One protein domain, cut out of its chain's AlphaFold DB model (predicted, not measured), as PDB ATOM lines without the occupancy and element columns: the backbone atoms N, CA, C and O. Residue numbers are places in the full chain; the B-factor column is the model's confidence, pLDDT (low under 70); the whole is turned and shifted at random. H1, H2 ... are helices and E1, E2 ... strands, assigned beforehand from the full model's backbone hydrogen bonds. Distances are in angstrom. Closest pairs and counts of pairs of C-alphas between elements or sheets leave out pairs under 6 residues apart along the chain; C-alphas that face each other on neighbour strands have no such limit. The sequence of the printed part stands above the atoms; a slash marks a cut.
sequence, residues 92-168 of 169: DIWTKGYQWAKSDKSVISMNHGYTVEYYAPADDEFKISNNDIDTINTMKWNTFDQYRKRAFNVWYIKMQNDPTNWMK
ATOM      1  N   ASP A  92     211.276 182.127 110.806       90.44
ATOM      2  CA  ASP A  92     211.278 182.813 109.509       90.44
ATOM      3  C   ASP A  92     210.380 184.059 109.541       90.44
ATOM      4  O   ASP A  92     210.809 185.141 109.141       90.44
ATOM      5  N   ILE A  93     209.174 183.941 110.111       88.06
ATOM      6  CA  ILE A  93     208.249 185.072 110.285       88.06
ATOM      7  C   ILE A  93     208.853 186.126 111.220       88.06
ATOM      8  O   ILE A  93     208.830 187.310 110.886       88.06
ATOM      9  N   TRP A  94     209.457 185.719 112.342       88.88
ATOM     10  CA  TRP A  94     210.171 186.637 113.238       88.88
ATOM     11  C   TRP A  94     211.313 187.371 112.531       88.88
ATOM     12  O   TRP A  94     211.467 188.580 112.694       88.88
ATOM     13  N   THR A  95     212.091 186.659 111.717       93.44
ATOM     14  CA  THR A  95     213.221 187.230 110.973       93.44
ATOM     15  C   THR A  95     212.739 188.252 109.948       93.44
ATOM     16  O   THR A  95     213.275 189.361 109.894       93.44
ATOM     17  N   LYS A  96     211.689 187.925 109.186       89.44
ATOM     18  CA  LYS A  96     211.052 188.847 108.235       89.44
ATOM     19  C   LYS A  96     210.473 190.072 108.937       89.44
ATOM     20  O   LYS A  96     210.701 191.190 108.488       89.44
ATOM     21  N   GLY A  97     209.784 189.877 110.061       88.06
ATOM     22  CA  GLY A  97     209.249 190.965 110.879       88.06
ATOM     23  C   GLY A  97     210.347 191.889 111.409       88.06
ATOM     24  O   GLY A  97     210.217 193.107 111.331       88.06
ATOM     25  N   TYR A  98     211.466 191.330 111.873       88.00
ATOM     26  CA  TYR A  98     212.621 192.102 112.330       88.00
ATOM     27  C   TYR A  98     213.290 192.898 111.203       88.00
ATOM     28  O   TYR A  98     213.622 194.069 111.387       88.00
ATOM     29  N   GLN A  99     213.478 192.287 110.031       89.75
ATOM     30  CA  GLN A  99     214.006 192.975 108.849       89.75
ATOM     31  C   GLN A  99     213.081 194.111 108.408       89.75
ATOM     32  O   GLN A  99     213.552 195.211 108.132       89.75
ATOM     33  N   TRP A 100     211.769 193.870 108.412       85.12
ATOM     34  CA  TRP A 100     210.769 194.890 108.121       85.12
ATOM     35  C   TRP A 100     210.801 196.028 109.151       85.12
ATOM     36  O   TRP A 100     210.829 197.191 108.766       85.12
ATOM     37  N   ALA A 101     210.903 195.726 110.448       85.38
ATOM     38  CA  ALA A 101     210.992 196.741 111.502       85.38
ATOM     39  C   ALA A 101     212.274 197.590 111.426       85.38
ATOM     40  O   ALA A 101     212.297 198.719 111.908       85.38
ATOM     41  N   LYS A 102     213.343 197.050 110.831       86.19
ATOM     42  CA  LYS A 102     214.584 197.779 110.534       86.19
ATOM     43  C   LYS A 102     214.542 198.591 109.244       86.19
ATOM     44  O   LYS A 102     215.473 199.352 109.001       86.19
ATOM     45  N   SER A 103     213.542 198.380 108.394       82.62
ATOM     46  CA  SER A 103     213.414 199.125 107.145       82.62
ATOM     47  C   SER A 103     212.886 200.536 107.408       82.62
ATOM     48  O   SER A 103     212.082 200.741 108.314       82.62
ATOM     49  N   ASP A 104     213.275 201.501 106.575       79.75
ATOM     50  CA  ASP A 104     212.816 202.899 106.665       79.75
ATOM     51  C   ASP A 104     211.393 203.100 106.093       79.75
ATOM     52  O   ASP A 104     211.062 204.146 105.522       79.75
ATOM     53  N   LYS A 105     210.526 202.084 106.196       78.12
ATOM     54  CA  LYS A 105     209.156 202.147 105.677       78.12
ATOM     55  C   LYS A 105     208.308 203.114 106.498       78.12
ATOM     56  O   LYS A 105     208.212 203.016 107.720       78.12
ATOM     57  N   SER A 106     207.622 204.022 105.805       80.38
ATOM     58  CA  SER A 106     206.742 205.014 106.424       80.38
ATOM     59  C   SER A 106     205.381 204.407 106.764       80.38
ATOM     60  O   SER A 106     204.505 204.320 105.902       80.38
ATOM     61  N   VAL A 107     205.190 204.022 108.025       85.38
ATOM     62  CA  VAL A 107     203.895 203.585 108.568       85.38
ATOM     63  C   VAL A 107     203.183 204.773 109.207       85.38
ATOM     64  O   VAL A 107     203.772 205.491 110.014       85.38
ATOM     65  N   ILE A 108     201.910 204.973 108.872       87.50
ATOM     66  CA  ILE A 108     201.071 206.005 109.494       87.50
ATOM     67  C   ILE A 108     200.195 205.337 110.552       87.50
ATOM     68  O   ILE A 108     199.538 204.340 110.263       87.50
ATOM     69  N   SER A 109     200.169 205.890 111.767       87.88
ATOM     70  CA  SER A 109     199.324 205.404 112.863       87.88
ATOM     71  C   SER A 109     198.340 206.473 113.331       87.88
ATOM     72  O   SER A 109     198.748 207.603 113.603       87.88
ATOM     73  N   MET A 110     197.073 206.104 113.502       87.06
ATOM     74  CA  MET A 110     196.025 206.952 114.075       87.06
ATOM     75  C   MET A 110     195.462 206.306 115.340       87.06
ATOM     76  O   MET A 110     195.014 205.160 115.323       87.06
ATOM     77  N   ASN A 111     195.505 207.030 116.459       86.88
ATOM     78  CA  ASN A 111     195.011 206.536 117.741       86.88
ATOM     79  C   ASN A 111     193.605 207.085 118.024       86.88
ATOM     80  O   ASN A 111     193.403 208.298 118.060       86.88
ATOM     81  N   HIS A 112     192.654 206.184 118.267       86.69
ATOM     82  CA  HIS A 112     191.258 206.492 118.590       86.69
ATOM     83  C   HIS A 112     190.892 206.113 120.037       86.69
ATOM     84  O   HIS A 112     189.742 205.800 120.345       86.69
ATOM     85  N   GLY A 113     191.873 206.084 120.942       84.38
ATOM     86  CA  GLY A 113     191.709 205.725 122.350       84.38
ATOM     87  C   GLY A 113     191.681 204.213 122.563       84.38
ATOM     88  O   GLY A 113     192.624 203.660 123.120       84.38
ATOM     89  N   TYR A 114     190.628 203.537 122.095       82.69
ATOM     90  CA  TYR A 114     190.448 202.082 122.257       82.69
ATOM     91  C   TYR A 114     191.047 201.251 121.125       82.69
ATOM     92  O   TYR A 114     191.291 200.055 121.290       82.69
ATOM     93  N   THR A 115     191.279 201.864 119.967       86.75
ATOM     94  CA  THR A 115     191.874 201.201 118.808       86.75
ATOM     95  C   THR A 115     192.954 202.070 118.200       86.75
ATOM     96  O   THR A 115     192.816 203.294 118.159       86.75
ATOM     97  N   VAL A 116     193.996 201.426 117.692       87.94
ATOM     98  CA  VAL A 116     195.012 202.060 116.856       87.94
ATOM     99  C   VAL A 116     194.861 201.513 115.445       87.94
ATOM    100  O   VAL A 116     194.765 200.299 115.244       87.94
ATOM    101  N   GLU A 117     194.798 202.420 114.483       89.75
ATOM    102  CA  GLU A 117     194.736 202.110 113.062       89.75
ATOM    103  C   GLU A 117     196.109 202.365 112.450       89.75
ATOM    104  O   GLU A 117     196.696 203.427 112.658       89.75
ATOM    105  N   TYR A 118     196.633 201.379 111.729       88.12
ATOM    106  CA  TYR A 118     197.915 201.444 111.043       88.12
ATOM    107  C   TYR A 118     197.703 201.329 109.538       88.12
ATOM    108  O   TYR A 118     196.957 200.469 109.064       88.12
ATOM    109  N   TYR A 119     198.418 202.170 108.799       87.44
ATOM    110  CA  TYR A 119     198.483 202.157 107.346       87.44
ATOM    111  C   TYR A 119     199.932 201.883 106.954       87.44
ATOM    112  O   TYR A 119     200.817 202.699 107.232       87.44
ATOM    113  N   ALA A 120     200.180 200.722 106.348       86.81
ATOM    114  CA  ALA A 120     201.511 200.276 105.945       86.81
ATOM    115  C   ALA A 120     201.596 200.139 104.417       86.81
ATOM    116  O   ALA A 120     200.658 199.623 103.804       86.81
ATOM    117  N   PRO A 121     202.691 200.592 103.781       86.56
ATOM    118  CA  PRO A 121     202.854 200.437 102.347       86.56
ATOM    119  C   PRO A 121     203.131 198.965 102.031       86.56
ATOM    120  O   PRO A 121     203.947 198.315 102.690       86.56
ATOM    121  N   ALA A 122     202.433 198.436 101.031       81.06
ATOM    122  CA  ALA A 122     202.616 197.062 100.574       81.06
ATOM    123  C   ALA A 122     203.915 196.882  99.771       81.06
ATOM    124  O   ALA A 122     204.452 195.778  99.720       81.06
ATOM    125  N   ASP A 123     204.423 197.968  99.182       76.50
ATOM    126  CA  ASP A 123     205.642 198.009  98.372       76.50
ATOM    127  C   ASP A 123     206.676 198.967  98.989       76.50
ATOM    128  O   ASP A 123     206.315 199.921  99.683       76.50
ATOM    129  N   ASP A 124     207.959 198.719  98.740       70.62
ATOM    130  CA  ASP A 124     209.089 199.497  99.261       70.62
ATOM    131  C   ASP A 124     209.141 200.907  98.654       70.62
ATOM    132  O   ASP A 124     209.554 201.863  99.314       70.62
ATOM    133  N   GLU A 125     208.684 201.057  97.409       73.69
ATOM    134  CA  GLU A 125     208.688 202.335  96.686       73.69
ATOM    135  C   GLU A 125     207.452 203.203  96.980       73.69
ATOM    136  O   GLU A 125     207.430 204.400  96.670       73.69
ATOM    137  N   PHE A 126     206.411 202.628  97.589       76.81
ATOM    138  CA  PHE A 126     205.146 203.321  97.808       76.81
ATOM    139  C   PHE A 126     205.173 204.158  99.095       76.81
ATOM    140  O   PHE A 126     205.351 203.643 100.197       76.81
ATOM    141  N   LYS A 127     204.925 205.466  98.969       78.56
ATOM    142  CA  LYS A 127     204.742 206.374 100.110       78.56
ATOM    143  C   LYS A 127     203.271 206.735 100.258       78.56
ATOM    144  O   LYS A 127     202.666 207.252  99.325       78.56
ATOM    145  N   ILE A 128     202.726 206.492 101.445       82.25
ATOM    146  CA  ILE A 128     201.317 206.750 101.755       82.25
ATOM    147  C   ILE A 128     201.088 208.259 101.895       82.25
ATOM    148  O   ILE A 128     201.795 208.928 102.652       82.25
ATOM    149  N   SER A 129     200.083 208.788 101.198       81.69
ATOM    150  CA  SER A 129     199.603 210.166 101.347       81.69
ATOM    151  C   SER A 129     198.285 210.233 102.130       81.69
ATOM    152  O   SER A 129     197.542 209.256 102.206       81.69
ATOM    153  N   ASN A 130     197.933 211.408 102.665       79.19
ATOM    154  CA  ASN A 130     196.648 211.604 103.359       79.19
ATOM    155  C   ASN A 130     195.433 211.333 102.450       79.19
ATOM    156  O   ASN A 130     194.421 210.814 102.907       79.19
ATOM    157  N   ASN A 131     195.555 211.610 101.148       77.38
ATOM    158  CA  ASN A 131     194.500 211.326 100.175       77.38
ATOM    159  C   ASN A 131     194.258 209.812 100.004       77.38
ATOM    160  O   ASN A 131     193.129 209.382  99.757       77.38
ATOM    161  N   ASP A 132     195.300 208.990 100.166       75.94
ATOM    162  CA  ASP A 132     195.162 207.531 100.142       75.94
ATOM    163  C   ASP A 132     194.375 207.044 101.365       75.94
ATOM    164  O   ASP A 132     193.517 206.173 101.237       75.94
ATOM    165  N   ILE A 133     194.595 207.660 102.531       78.38
ATOM    166  CA  ILE A 133     193.863 207.355 103.769       78.38
ATOM    167  C   ILE A 133     192.373 207.692 103.619       78.38
ATOM    168  O   ILE A 133     191.518 206.856 103.921       78.38
ATOM    169  N   ASP A 134     192.046 208.865 103.076       77.44
ATOM    170  CA  ASP A 134     190.656 209.268 102.825       77.44
ATOM    171  C   ASP A 134     189.965 208.339 101.812       77.44
ATOM    172  O   ASP A 134     188.808 207.935 101.986       77.44
ATOM    173  N   THR A 135     190.692 207.920 100.776       72.94
ATOM    174  CA  THR A 135     190.203 206.944  99.789       72.94
ATOM    175  C   THR A 135     189.948 205.576 100.431       72.94
ATOM    176  O   THR A 135     188.958 204.905 100.117       72.94
ATOM    177  N   ILE A 136     190.803 205.148 101.366       75.06
ATOM    178  CA  ILE A 136     190.621 203.908 102.134       75.06
ATOM    179  C   ILE A 136     189.378 204.010 103.032       75.06
ATOM    180  O   ILE A 136     188.525 203.116 103.013       75.06
ATOM    181  N   ASN A 137     189.203 205.115 103.744       73.56
ATOM    182  CA  ASN A 137     188.093 205.277 104.682       73.56
ATOM    183  C   ASN A 137     186.731 205.407 103.983       73.56
ATOM    184  O   ASN A 137     185.730 204.892 104.474       73.56
ATOM    185  N   THR A 138     186.674 206.041 102.809       75.94
ATOM    186  CA  THR A 138     185.402 206.296 102.108       75.94
ATOM    187  C   THR A 138     184.836 205.094 101.351       75.94
ATOM    188  O   THR A 138     183.654 205.111 101.019       75.94
ATOM    189  N   MET A 139     185.641 204.060 101.070       67.00
ATOM    190  CA  MET A 139     185.219 202.866 100.305       67.00
ATOM    191  C   MET A 139     184.579 203.180  98.947       67.00
ATOM    192  O   MET A 139     183.751 202.421  98.451       67.00
ATOM    193  N   LYS A 140     184.978 204.288  98.316       69.88
ATOM    194  CA  LYS A 140     184.480 204.681  96.996       69.88
ATOM    195  C   LYS A 140     185.570 204.520  95.949       69.88
ATOM    196  O   LYS A 140     186.670 205.041  96.099       69.88
ATOM    197  N   TRP A 141     185.240 203.820  94.872       74.12
ATOM    198  CA  TRP A 141     186.045 203.753  93.660       74.12
ATOM    199  C   TRP A 141     185.122 203.787  92.449       74.12
ATOM    200  O   TRP A 141     184.038 203.209  92.456       74.12
ATOM    201  N   ASN A 142     185.574 204.463  91.400       79.94
ATOM    202  CA  ASN A 142     184.846 204.587  90.139       79.94
ATOM    203  C   ASN A 142     185.448 203.692  89.048       79.94
ATOM    204  O   ASN A 142     184.867 203.544  87.978       79.94
ATOM    205  N   THR A 143     186.626 203.109  89.297       82.75
ATOM    206  CA  THR A 143     187.345 202.250  88.347       82.75
ATOM    207  C   THR A 143     188.009 201.075  89.056       82.75
ATOM    208  O   THR A 143     188.334 201.146  90.245       82.75
ATOM    209  N   PHE A 144     188.253 199.997  88.309       76.75
ATOM    210  CA  PHE A 144     188.986 198.837  88.812       76.75
ATOM    211  C   PHE A 144     190.430 199.183  89.204       76.75
ATOM    212  O   PHE A 144     190.924 198.684  90.210       76.75
ATOM    213  N   ASP A 145     191.089 200.101  88.491       79.62
ATOM    214  CA  ASP A 145     192.451 200.533  88.830       79.62
ATOM    215  C   ASP A 145     192.519 201.274  90.169       79.62
ATOM    216  O   ASP A 145     193.476 201.100  90.924       79.62
ATOM    217  N   GLN A 146     191.496 202.069  90.502       74.56
ATOM    218  CA  GLN A 146     191.382 202.702  91.822       74.56
ATOM    219  C   GLN A 146     191.193 201.660  92.927       74.56
ATOM    220  O   GLN A 146     191.863 201.737  93.957       74.56
ATOM    221  N   TYR A 147     190.336 200.660  92.695       78.62
ATOM    222  CA  TYR A 147     190.185 199.529  93.610       78.62
ATOM    223  C   TYR A 147     191.507 198.775  93.793       78.62
ATOM    224  O   TYR A 147     191.936 198.568  94.925       78.62
ATOM    225  N   ARG A 148     192.190 198.424  92.697       78.50
ATOM    226  CA  ARG A 148     193.459 197.688  92.720       78.50
ATOM    227  C   ARG A 148     194.534 198.459  93.485       78.50
ATOM    228  O   ARG A 148     195.160 197.892  94.373       78.50
ATOM    229  N   LYS A 149     194.730 199.747  93.187       73.50
ATOM    230  CA  LYS A 149     195.699 200.587  93.911       73.50
ATOM    231  C   LYS A 149     195.424 200.583  95.412       73.50
ATOM    232  O   LYS A 149     196.338 200.383  96.197       73.50
ATOM    233  N   ARG A 150     194.165 200.727  95.821       71.25
ATOM    234  CA  ARG A 150     193.783 200.668  97.235       71.25
ATOM    235  C   ARG A 150     194.047 199.291  97.850       71.25
ATOM    236  O   ARG A 150     194.679 199.211  98.894       71.25
ATOM    237  N   ALA A 151     193.521 198.231  97.239       72.81
ATOM    238  CA  ALA A 151     193.530 196.884  97.805       72.81
ATOM    239  C   ALA A 151     194.945 196.306  97.937       72.81
ATOM    240  O   ALA A 151     195.182 195.484  98.818       72.81
ATOM    241  N   PHE A 152     195.870 196.741  97.076       79.00
ATOM    242  CA  PHE A 152     197.190 196.131  96.971       79.00
ATOM    243  C   PHE A 152     198.363 197.059  97.295       79.00
ATOM    244  O   PHE A 152     199.444 196.527  97.503       79.00
ATOM    245  N   ASN A 153     198.192 198.387  97.392       80.94
ATOM    246  CA  ASN A 153     199.314 199.286  97.720       80.94
ATOM    247  C   ASN A 153     199.387 199.660  99.204       80.94
ATOM    248  O   ASN A 153     200.465 200.013  99.681       80.94
ATOM    249  N   VAL A 154     198.269 199.610  99.937       83.50
ATOM    250  CA  VAL A 154     198.225 199.981 101.359       83.50
ATOM    251  C   VAL A 154     197.522 198.901 102.160       83.50
ATOM    252  O   VAL A 154     196.370 198.558 101.901       83.50
ATOM    253  N   TRP A 155     198.208 198.396 103.175       85.50
ATOM    254  CA  TRP A 155     197.632 197.499 104.160       85.50
ATOM    255  C   TRP A 155     197.058 198.308 105.314       85.50
ATOM    256  O   TRP A 155     197.749 199.120 105.928       85.50
ATOM    257  N   TYR A 156     195.779 198.070 105.594       85.25
ATOM    258  CA  TYR A 156     195.056 198.663 106.709       85.25
ATOM    259  C   TYR A 156     194.933 197.645 107.839       85.25
ATOM    260  O   TYR A 156     194.406 196.549 107.639       85.25
ATOM    261  N   ILE A 157     195.413 198.011 109.024       85.94
ATOM    262  CA  ILE A 157     195.432 197.138 110.195       85.94
ATOM    263  C   ILE A 157     194.784 197.888 111.353       85.94
ATOM    264  O   ILE A 157     195.252 198.950 111.754       85.94
ATOM    265  N   LYS A 158     193.726 197.318 111.929       86.56
ATOM    266  CA  LYS A 158     193.067 197.859 113.119       86.56
ATOM    267  C   LYS A 158     193.336 196.953 114.308       86.56
ATOM    268  O   LYS A 158     192.950 195.786 114.298       86.56
ATOM    269  N   MET A 159     193.981 197.495 115.333       83.69
ATOM    270  CA  MET A 159     194.310 196.767 116.557       83.69
ATOM    271  C   MET A 159     193.610 197.399 117.755       83.69
ATOM    272  O   MET A 159     193.418 198.614 117.805       83.69
ATOM    273  N   GLN A 160     193.250 196.584 118.746       84.81
ATOM    274  CA  GLN A 160     192.880 197.113 120.057       84.81
ATOM    275  C   GLN A 160     194.103 197.767 120.698       84.81
ATOM    276  O   GLN A 160     195.201 197.204 120.668       84.81
ATOM    277  N   ASN A 161     193.897 198.935 121.300       77.88
ATOM    278  CA  ASN A 161     194.905 199.652 122.069       77.88
ATOM    279  C   ASN A 161     195.058 199.012 123.464       77.88
ATOM    280  O   ASN A 161     194.800 199.639 124.488       77.88
ATOM    281  N   ASP A 162     195.397 197.722 123.485       74.81
ATOM    282  CA  ASP A 162     195.700 196.961 124.695       74.81
ATOM    283  C   ASP A 162     197.232 196.850 124.828       74.81
ATOM    284  O   ASP A 162     197.874 196.189 124.002       74.81
ATOM    285  N   PRO A 163     197.837 197.465 125.861       63.75
ATOM    286  CA  PRO A 163     199.281 197.448 126.077       63.75
ATOM    287  C   PRO A 163     199.847 196.052 126.384       63.75
ATOM    288  O   PRO A 163     201.065 195.900 126.442       63.75
ATOM    289  N   THR A 164     199.006 195.028 126.563       62.34
ATOM    290  CA  THR A 164     199.419 193.630 126.778       62.34
ATOM    291  C   THR A 164     199.356 192.762 125.520       62.34
ATOM    292  O   THR A 164     199.804 191.616 125.550       62.34
ATOM    293  N   ASN A 165     198.854 193.278 124.390       62.44
ATOM    294  CA  ASN A 165     198.683 192.476 123.172       62.44
ATOM    295  C   ASN A 165     199.997 191.936 122.595       62.44
ATOM    296  O   ASN A 165     200.000 190.852 122.020       62.44
ATOM    297  N   TRP A 166     201.118 192.634 122.790       58.47
ATOM    298  CA  TRP A 166     202.432 192.154 122.350       58.47
ATOM    299  C   TRP A 166     202.936 190.942 123.152       58.47
ATOM    300  O   TRP A 166     203.804 190.227 122.666       58.47
ATOM    301  N   MET A 167     202.396 190.692 124.354       51.28
ATOM    302  CA  MET A 167     202.778 189.564 125.219       51.28
ATOM    303  C   MET A 167     201.995 188.275 124.920       51.28
ATOM    304  O   MET A 167     202.280 187.238 125.510       51.28
ATOM    305  N   LYS A 168     200.967 188.337 124.065       54.31
ATOM    306  CA  LYS A 168     200.127 187.182 123.694       54.31
ATOM    307  C   LYS A 168     200.649 186.446 122.447       54.31
ATOM    308  O   LYS A 168     199.943 185.581 121.928       54.31
TER     309      LYS A 168
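What this domain is: This is residues 92 to 168 of the 169 residues of the protein "Hypothetical protein" of Rotaria socialis (UniProt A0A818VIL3). A small slab of three antiparallel strands, E1, E2 and E3, makes the middle of this model, with two helices, H2 and H3, gathered near the end of the slab where E2 ends and E3 begins. H3 leads straight into E3, H2 grazes the sheet, and two parts stick out free of the rest: residues 92 to 102, which hold H1, and residues 163 to 168, which hold H4. The printed part has 77 residues, with four named helices and three named strands in the order H1 E1 E2 H2 H3 E3 H4; the sheet's order is E1, E2, E3, and the class is mixed, helices and strands. It is only just loose, close to compact, with a radius of gyration of the C-alphas of 14.2 A and spans of 42 by 29 by 18 A.

Where its parts are: In the sheet, E1 is residues 108 to 111, 10.2 A from first to last C-alpha. E2 is residues 115 to 121, 19.8 A, with C-alpha 115 at (191.874, 201.201, 118.808). E3 is residues 154 to 160, 19.7 A. H3, residues 144 to 153, is 13.6 A long, and H2, residues 130 to 138, is 12.5 A. H1 is residues 92 to 101, 14.1 A, beginning with C-alpha 92 at (211.278, 182.813, 109.509). H4, residues 165 to 168, is 5.5 A and ends with C-alpha 168 at (200.127, 187.182, 123.694).

How they stand to each other: E2 is the inner strand, and E1 and E3 are edge strands. E1 and E2 form a hairpin at 173 degrees, with N 110 and O 117 within hydrogen-bond range at 2.8 A. E2 and E3 are antiparallel at 160 degrees, with N 118 and O 157 at 2.8 A and N 155 and O 120 at 2.8 A. H2 is on the sheet but only grazes it with residues 130 to 137; the closest C-alphas of E2 and H2 are those of Tyr 119 and Ile 133, 7.8 A apart. H2 and H3 only just touch, with 3 pairs of C-alphas within 8 A, the closest those of Ile 136 and Arg 150 at 6.7 A. They run opposite ways at a steep tilt of 68 degrees, only just short of about perpendicular. H3 is only just not on the sheet, with 4 pairs of C-alphas within 10 A. H1 and H4 are not on it, and they are apart from each other. In H1, H2 and H3 every O i to N i+4 pair is within hydrogen-bond range; H4 is too short for such a pair.

The domain as a whole: The two C-alphas farthest apart are those of Asn 142 and Met 167, 42.2 A. The printed part has no cut and no long link. The mean pLDDT of the printed part is 79.8; residues 139 to 140 and 163 to 168 are under 70.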